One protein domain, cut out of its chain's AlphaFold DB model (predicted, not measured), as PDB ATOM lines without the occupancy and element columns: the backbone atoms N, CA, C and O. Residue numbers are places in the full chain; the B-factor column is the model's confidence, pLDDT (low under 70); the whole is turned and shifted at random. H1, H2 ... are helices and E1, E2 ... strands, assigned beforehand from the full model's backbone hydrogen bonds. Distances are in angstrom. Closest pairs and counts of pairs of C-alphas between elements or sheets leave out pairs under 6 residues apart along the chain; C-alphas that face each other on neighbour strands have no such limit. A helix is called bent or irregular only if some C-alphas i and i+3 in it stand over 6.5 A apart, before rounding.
ATOM      1  N   SER A   2     -29.156 -44.338  36.204       91.19
ATOM      2  CA  SER A   2     -28.418 -45.614  36.191       91.19
ATOM      3  C   SER A   2     -28.288 -46.301  37.554       91.19
ATOM      4  O   SER A   2     -28.552 -47.491  37.647       91.19
ATOM      5  N   ALA A   3     -27.972 -45.560  38.622       95.00
ATOM      6  CA  ALA A   3     -27.852 -46.122  39.970       95.00
ATOM      7  C   ALA A   3     -29.135 -46.813  40.466       95.00
ATOM      8  O   ALA A   3     -29.061 -47.765  41.234       95.00
ATOM      9  N   TRP A   4     -30.310 -46.344  40.040       94.50
ATOM     10  CA  TRP A   4     -31.578 -46.967  40.417       94.50
ATOM     11  C   TRP A   4     -31.846 -48.224  39.584       94.50
ATOM     12  O   TRP A   4     -32.223 -49.245  40.147       94.50
ATOM     13  N   LEU A   5     -31.551 -48.185  38.275       94.31
ATOM     14  CA  LEU A   5     -31.590 -49.377  37.417       94.31
ATOM     15  C   LEU A   5     -30.667 -50.476  37.957       94.31
ATOM     16  O   LEU A   5     -31.107 -51.604  38.123       94.31
ATOM     17  N   ALA A   6     -29.432 -50.116  38.312       94.56
ATOM     18  CA  ALA A   6     -28.454 -51.035  38.884       94.56
ATOM     19  C   ALA A   6     -28.929 -51.640  40.214       94.56
ATOM     20  O   ALA A   6     -28.707 -52.813  40.475       94.56
ATOM     21  N   ARG A   7     -29.618 -50.866  41.067       95.88
ATOM     22  CA  ARG A   7     -30.213 -51.408  42.302       95.88
ATOM     23  C   ARG A   7     -31.279 -52.456  42.003       95.88
ATOM     24  O   ARG A   7     -31.301 -53.473  42.680       95.88
ATOM     25  N   ILE A   8     -32.134 -52.222  41.008       94.88
ATOM     26  CA  ILE A   8     -33.160 -53.188  40.596       94.88
ATOM     27  C   ILE A   8     -32.515 -54.450  40.029       94.88
ATOM     28  O   ILE A   8     -32.842 -55.542  40.480       94.88
ATOM     29  N   THR A   9     -31.578 -54.309  39.092       95.44
ATOM     30  CA  THR A   9     -30.945 -55.460  38.435       95.44
ATOM     31  C   THR A   9     -30.010 -56.244  39.351       95.44
ATOM     32  O   THR A   9     -29.819 -57.430  39.111       95.44
ATOM     33  N   ASN A  10     -29.491 -55.627  40.417       94.88
ATOM     34  CA  ASN A  10     -28.728 -56.317  41.461       94.88
ATOM     35  C   ASN A  10     -29.607 -56.931  42.564       94.88
ATOM     36  O   ASN A  10     -29.125 -57.774  43.312       94.88
ATOM     37  N   HIS A  11     -30.847 -56.463  42.738       96.75
ATOM     38  CA  HIS A  11     -31.741 -56.957  43.791       96.75
ATOM     39  C   HIS A  11     -32.647 -58.091  43.307       96.75
ATOM     40  O   HIS A  11     -32.967 -58.988  44.081       96.75
ATOM     41  N   PHE A  12     -33.067 -58.043  42.044       96.00
ATOM     42  CA  PHE A  12     -33.928 -59.049  41.442       96.00
ATOM     43  C   PHE A  12     -33.147 -59.868  40.416       96.00
ATOM     44  O   PHE A  12     -32.631 -59.322  39.441       96.00
ATOM     45  N   ASP A  13     -33.145 -61.189  40.585       92.75
ATOM     46  CA  ASP A  13     -32.504 -62.101  39.629       92.75
ATOM     47  C   ASP A  13     -33.232 -62.104  38.277       92.75
ATOM     48  O   ASP A  13     -32.616 -62.201  37.216       92.75
ATOM     49  N   LYS A  14     -34.559 -61.936  38.307       96.00
ATOM     50  CA  LYS A  14     -35.454 -62.009  37.147       96.00
ATOM     51  C   LYS A  14     -35.930 -60.617  36.739       96.00
ATOM     52  O   LYS A  14     -36.915 -60.107  37.268       96.00
ATOM     53  N   VAL A  15     -35.239 -60.009  35.775       96.81
ATOM     54  CA  VAL A  15     -35.589 -58.689  35.223       96.81
ATOM     55  C   VAL A  15     -35.495 -58.714  33.702       96.81
ATOM     56  O   VAL A  15     -34.522 -59.213  33.145       96.81
ATOM     57  N   ALA A  16     -36.490 -58.134  33.032       97.44
ATOM     58  CA  ALA A  16     -36.490 -57.910  31.592       97.44
ATOM     59  C   ALA A  16     -36.921 -56.471  31.289       97.44
ATOM     60  O   ALA A  16     -37.808 -55.926  31.948       97.44
ATOM     61  N   TRP A  17     -36.311 -55.861  30.275       97.31
ATOM     62  CA  TRP A  17     -36.676 -54.529  29.797       97.31
ATOM     63  C   TRP A  17     -37.340 -54.613  28.424       97.31
ATOM     64  O   TRP A  17     -36.746 -55.130  27.477       97.31
ATOM     65  N   LEU A  18     -38.546 -54.058  28.293       97.81
ATOM     66  CA  LEU A  18     -39.240 -53.933  27.010       97.81
ATOM     67  C   LEU A  18     -38.981 -52.549  26.411       97.81
ATOM     68  O   LEU A  18     -39.333 -51.528  27.000       97.81
ATOM     69  N   ASN A  19     -38.369 -52.510  25.232       97.25
ATOM     70  CA  ASN A  19     -38.059 -51.275  24.525       97.25
ATOM     71  C   ASN A  19     -39.084 -51.023  23.403       97.25
ATOM     72  O   ASN A  19     -39.184 -51.849  22.492       97.25
ATOM     73  N   PRO A  20     -39.824 -49.899  23.422       96.31
ATOM     74  CA  PRO A  20     -40.776 -49.557  22.366       96.31
ATOM     75  C   PRO A  20     -40.112 -49.105  21.058       96.31
ATOM     76  O   PRO A  20     -40.791 -49.018  20.038       96.31
ATOM     77  N   GLN A  21     -38.812 -48.790  21.064       97.12
ATOM     78  CA  GLN A  21     -38.104 -48.414  19.842       97.12
ATOM     79  C   GLN A  21     -37.930 -49.631  18.918       97.12
ATOM     80  O   GLN A  21     -37.523 -50.690  19.415       97.12
ATOM     81  N   PRO A  22     -38.165 -49.490  17.596       95.44
ATOM     82  CA  PRO A  22     -37.813 -50.518  16.615       95.44
ATOM     83  C   PRO A  22     -36.355 -50.954  16.783       95.44
ATOM     84  O   PRO A  22     -35.488 -50.115  17.039       95.44
ATOM     85  N   VAL A  23     -36.079 -52.255  16.676       95.50
ATOM     86  CA  VAL A  23     -34.748 -52.826  16.971       95.50
ATOM     87  C   VAL A  23     -33.683 -52.246  16.046       95.50
ATOM     88  O   VAL A  23     -32.560 -51.981  16.468       95.50
ATOM     89  N   GLU A  24     -34.066 -51.967  14.804       96.38
ATOM     90  CA  GLU A  24     -33.238 -51.353  13.770       96.38
ATOM     91  C   GLU A  24     -32.735 -49.971  14.194       96.38
ATOM     92  O   GLU A  24     -31.701 -49.513  13.713       96.38
ATOM     93  N   HIS A  25     -33.453 -49.303  15.103       96.69
ATOM     94  CA  HIS A  25     -33.087 -47.982  15.586       96.69
ATOM     95  C   HIS A  25     -32.186 -47.998  16.821       96.69
ATOM     96  O   HIS A  25     -31.635 -46.958  17.173       96.69
ATOM     97  N   TRP A  26     -32.028 -49.139  17.496       96.56
ATOM     98  CA  TRP A  26     -31.272 -49.206  18.749       96.56
ATOM     99  C   TRP A  26     -29.834 -48.682  18.628       96.56
ATOM    100  O   TRP A  26     -29.454 -47.883  19.485       96.56
ATOM    101  N   PRO A  27     -29.071 -49.008  17.561       96.44
ATOM    102  CA  PRO A  27     -27.703 -48.512  17.402       96.44
ATOM    103  C   PRO A  27     -27.594 -46.988  17.248       96.44
ATOM    104  O   PRO A  27     -26.517 -46.431  17.436       96.44
ATOM    105  N   TYR A  28     -28.682 -46.294  16.894       96.94
ATOM    106  CA  TYR A  28     -28.667 -44.835  16.731       96.94
ATOM    107  C   TYR A  28     -28.800 -44.080  18.057       96.94
ATOM    108  O   TYR A  28     -28.536 -42.879  18.107       96.94
ATOM    109  N   TYR A  29     -29.193 -44.759  19.138       96.38
ATOM    110  CA  TYR A  29     -29.382 -44.142  20.446       96.38
ATOM    111  C   TYR A  29     -28.354 -44.671  21.442       96.38
ATOM    112  O   TYR A  29     -28.516 -45.744  22.018       96.38
ATOM    113  N   GLN A  30     -27.348 -43.855  21.750       94.62
ATOM    114  CA  GLN A  30     -26.318 -44.192  22.741       94.62
ATOM    115  C   GLN A  30     -26.909 -44.576  24.112       94.62
ATOM    116  O   GLN A  30     -26.384 -45.439  24.814       94.62
ATOM    117  N   SER A  31     -28.027 -43.960  24.507       94.38
ATOM    118  CA  SER A  31     -28.723 -44.293  25.754       94.38
ATOM    119  C   SER A  31     -29.281 -45.719  25.768       94.38
ATOM    120  O   SER A  31     -29.306 -46.333  26.833       94.38
ATOM    121  N   ILE A  32     -29.691 -46.263  24.615       96.50
ATOM    122  CA  ILE A  32     -30.159 -47.649  24.499       96.50
ATOM    123  C   ILE A  32     -29.004 -48.611  24.773       96.50
ATOM    124  O   ILE A  32     -29.193 -49.555  25.537       96.50
ATOM    125  N   ASP A  33     -27.806 -48.337  24.256       95.50
ATOM    126  CA  ASP A  33     -26.622 -49.157  24.542       95.50
ATOM    127  C   ASP A  33     -26.241 -49.125  26.027       95.50
ATOM    128  O   ASP A  33     -25.975 -50.171  26.625       95.50
ATOM    129  N   PHE A  34     -26.290 -47.952  26.666       95.19
ATOM    130  CA  PHE A  34     -26.066 -47.844  28.111       95.19
ATOM    131  C   PHE A  34     -27.102 -48.633  28.924       95.19
ATOM    132  O   PHE A  34     -26.739 -49.336  29.868       95.19
ATOM    133  N   ILE A  35     -28.389 -48.544  28.574       95.88
ATOM    134  CA  ILE A  35     -29.445 -49.315  29.246       95.88
ATOM    135  C   ILE A  35     -29.231 -50.812  29.010       95.88
ATOM    136  O   ILE A  35     -29.342 -51.590  29.952       95.88
ATOM    137  N   LYS A  36     -28.848 -51.224  27.799       95.38
ATOM    138  CA  LYS A  36     -28.572 -52.625  27.462       95.38
ATOM    139  C   LYS A  36     -27.476 -53.223  28.337       95.38
ATOM    140  O   LYS A  36     -27.639 -54.346  28.805       95.38
ATOM    141  N   GLN A  37     -26.412 -52.467  28.605       95.00
ATOM    142  CA  GLN A  37     -25.358 -52.877  29.537       95.00
ATOM    143  C   GLN A  37     -25.878 -52.978  30.978       95.00
ATOM    144  O   GLN A  37     -25.632 -53.975  31.646       95.00
ATOM    145  N   LEU A  38     -26.646 -51.988  31.448       95.38
ATOM    146  CA  LEU A  38     -27.228 -52.004  32.801       95.38
ATOM    147  C   LEU A  38     -28.230 -53.148  33.017       95.38
ATOM    148  O   LEU A  38     -28.394 -53.617  34.142       95.38
ATOM    149  N   MET A  39     -28.896 -53.581  31.948       95.88
ATOM    150  CA  MET A  39     -29.843 -54.697  31.936       95.88
ATOM    151  C   MET A  39     -29.174 -56.057  31.697       95.88
ATOM    152  O   MET A  39     -29.877 -57.063  31.626       95.88
ATOM    153  N   ASP A  40     -27.846 -56.101  31.564       94.38
ATOM    154  CA  ASP A  40     -27.078 -57.303  31.224       94.38
ATOM    155  C   ASP A  40     -27.607 -58.006  29.962       94.38
ATOM    156  O   ASP A  40     -27.905 -59.195  29.933       94.38
ATOM    157  N   ASN A  41     -27.823 -57.223  28.902       95.00
ATOM    158  CA  ASN A  41     -28.379 -57.668  27.621       95.00
ATOM    159  C   ASN A  41     -29.817 -58.231  27.672       95.00
ATOM    160  O   ASN A  41     -30.324 -58.671  26.639       95.00
ATOM    161  N   ARG A  42     -30.531 -58.124  28.802       96.12
ATOM    162  CA  ARG A  42     -31.941 -58.549  28.965       96.12
ATOM    163  C   ARG A  42     -32.938 -57.492  28.474       96.12
ATOM    164  O   ARG A  42     -33.855 -57.078  29.191       96.12
ATOM    165  N   MET A  43     -32.734 -57.023  27.243       97.44
ATOM    166  CA  MET A  43     -33.625 -56.094  26.541       97.44
ATOM    167  C   MET A  43     -34.349 -56.785  25.386       97.44
ATOM    168  O   MET A  43     -33.738 -57.468  24.567       97.44
ATOM    169  N   TYR A  44     -35.648 -56.529  25.267       98.06
ATOM    170  CA  TYR A  44     -36.519 -57.133  24.263       98.06
ATOM    171  C   TYR A  44     -37.368 -56.050  23.585       98.06
ATOM    172  O   TYR A  44     -37.698 -55.047  24.220       98.06
ATOM    173  N   PRO A  45     -37.722 -56.201  22.298       97.81
ATOM    174  CA  PRO A  45     -38.615 -55.265  21.630       97.81
ATOM    175  C   PRO A  45     -40.031 -55.365  22.199       97.81
ATOM    176  O   PRO A  45     -40.466 -56.433  22.630       97.81
ATOM    177  N   LEU A  46     -40.777 -54.265  22.143       97.69
ATOM    178  CA  LEU A  46     -42.202 -54.251  22.466       97.69
ATOM    179  C   LEU A  46     -43.021 -54.841  21.303       97.69
ATOM    180  O   LEU A  46     -43.716 -54.137  20.577       97.69
ATOM    181  N   SER A  47     -42.899 -56.152  21.116       96.94
ATOM    182  CA  SER A  47     -43.652 -56.956  20.154       96.94
ATOM    183  C   SER A  47     -44.131 -58.247  20.816       96.94
ATOM    184  O   SER A  47     -43.647 -58.614  21.887       96.94
ATOM    185  N   LEU A  48     -45.066 -58.961  20.183       97.44
ATOM    186  CA  LEU A  48     -45.547 -60.242  20.710       97.44
ATOM    187  C   LEU A  48     -44.397 -61.249  20.886       97.44
ATOM    188  O   LEU A  48     -44.272 -61.851  21.949       97.44
ATOM    189  N   ASP A  49     -43.511 -61.355  19.888       97.38
ATOM    190  CA  ASP A  49     -42.288 -62.164  19.975       97.38
ATOM    191  C   ASP A  49     -41.388 -61.707  21.131       97.38
ATOM    192  O   ASP A  49     -40.976 -62.512  21.965       97.38
ATOM    193  N   GLY A  50     -41.128 -60.400  21.238       97.50
ATOM    194  CA  GLY A  50     -40.279 -59.846  22.290       97.50
ATOM    195  C   GLY A  50     -40.799 -60.140  23.697       97.50
ATOM    196  O   GLY A  50     -40.019 -60.539  24.563       97.50
ATOM    197  N   ILE A  51     -42.112 -60.023  23.906       97.81
ATOM    198  CA  ILE A  51     -42.774 -60.354  25.172       97.81
ATOM    199  C   ILE A  51     -42.668 -61.855  25.462       97.81
ATOM    200  O   ILE A  51     -42.295 -62.228  26.573       97.81
ATOM    201  N   SER A  52     -42.930 -62.726  24.481       98.12
ATOM    202  CA  SER A  52     -42.776 -64.176  24.660       98.12
ATOM    203  C   SER A  52     -41.346 -64.567  25.044       98.12
ATOM    204  O   SER A  52     -41.156 -65.392  25.938       98.12
ATOM    205  N   ARG A  53     -40.330 -63.950  24.427       97.75
ATOM    206  CA  ARG A  53     -38.919 -64.179  24.782       97.75
ATOM    207  C   ARG A  53     -38.588 -63.680  26.186       97.75
ATOM    208  O   ARG A  53     -37.898 -64.385  26.913       97.75
ATOM    209  N   ALA A  54     -39.101 -62.513  26.576       97.62
ATOM    210  CA  ALA A  54     -38.918 -61.984  27.924       97.62
ATOM    211  C   ALA A  54     -39.529 -62.921  28.978       97.62
ATOM    212  O   ALA A  54     -38.867 -63.260  29.950       97.62
ATOM    213  N   ILE A  55     -40.757 -63.407  28.767       97.62
ATOM    214  CA  ILE A  55     -41.408 -64.364  29.679       97.62
ATOM    215  C   ILE A  55     -40.586 -65.652  29.804       97.62
ATOM    216  O   ILE A  55     -40.412 -66.161  30.910       97.62
ATOM    217  N   LYS A  56     -40.059 -66.162  28.682       96.31
ATOM    218  CA  LYS A  56     -39.219 -67.365  28.671       96.31
ATOM    219  C   LYS A  56     -37.940 -67.188  29.494       96.31
ATOM    220  O   LYS A  56     -37.579 -68.109  30.211       96.31
ATOM    221  N   GLU A  57     -37.289 -66.029  29.410       94.56
ATOM    222  CA  GLU A  57     -36.090 -65.722  30.207       94.56
ATOM    223  C   GLU A  57     -36.400 -65.588  31.705       94.56
ATOM    224  O   GLU A  57     -35.588 -65.930  32.557       94.56
ATOM    225  N   LEU A  58     -37.588 -65.083  32.041       94.56
ATOM    226  CA  LEU A  58     -38.018 -64.885  33.427       94.56
ATOM    227  C   LEU A  58     -38.580 -66.158  34.084       94.56
ATOM    228  O   LEU A  58     -38.921 -66.119  35.271       94.56
ATOM    229  N   SER A  59     -38.729 -67.260  33.348       90.50
ATOM    230  CA  SER A  59     -39.318 -68.511  33.853       90.50
ATOM    231  C   SER A  59     -38.334 -69.310  34.698       90.50
ATOM    232  O   SER A  59     -37.156 -69.422  34.319       90.50
TER     233      SER A  59
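This is residues 2 to 59 of the 59 residues of an uncharacterized protein of Pseudoalteromonas sp. (UniProt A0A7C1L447). A flat domain has a short pair of parallel strands, E1 and E2, in its middle; H4 packs on one side of this pair, and the helices H1, H3 and H2 lie on the other side, with H3 between H1 and H2. The 58 printed residues hold H1, E1, H2, H3, E2 and H4 in that order, a mostly helix class. The whole is compact, with a radius of gyration of the C-alphas of 11.4 A and spans of 30 by 27 by 13 A.

Start at C-alpha 17, (-36.676, -54.529, 29.797), where E1 begins, residues 17 to 19; its neighbour E2 is residues 43 to 45. H4, residues 48 to 57, runs 14.5 A and ends at C-alpha 57, (-36.090, -65.722, 30.207). H3 is residues 30 to 38, 12.8 A, and H2 residues 23 to 28, 10.0 A. Find H1, residues 2 to 11, 14.1 A, from C-alpha 2 at (-28.418, -45.614, 36.191).

Between E1 and E2 look for N 19 and O 44, within hydrogen-bond range at 2.8 A. E1, H2 H3, E2 form a strand-helix-strand unit, two parallel strands joined through helices, with a right-handed crossover. The closest C-alphas of E2 and H4, Tyr 44 and Gly 50, are 5.0 A apart. H1 and H3 touch, closest at the C-alphas of Ala 6 and Leu 38, 6.3 A, with a shallow tilt of 26 degrees, the same way. H2 and H3 only just touch, only at the corner, with 3 pairs of C-alphas within 8 A, the closest Trp 26 and Ile 32 at 6.1 A. H3 and H4 are apart. H2 is irregular, C-alphas 24 and 27 being 7.2 A apart; 0 of its 2 O i to N i+4 pairs and 2 of its 3 O i to N i+3 pairs are within hydrogen-bond range, while in H1, H3 and H4 every O i to N i+4 pair is.

The two farthest C-alphas, Tyr 28 and Ser 59, are 31.1 A apart. The printed part has no cut, its links are tight, and no printed residue is under 70 in pLDDT.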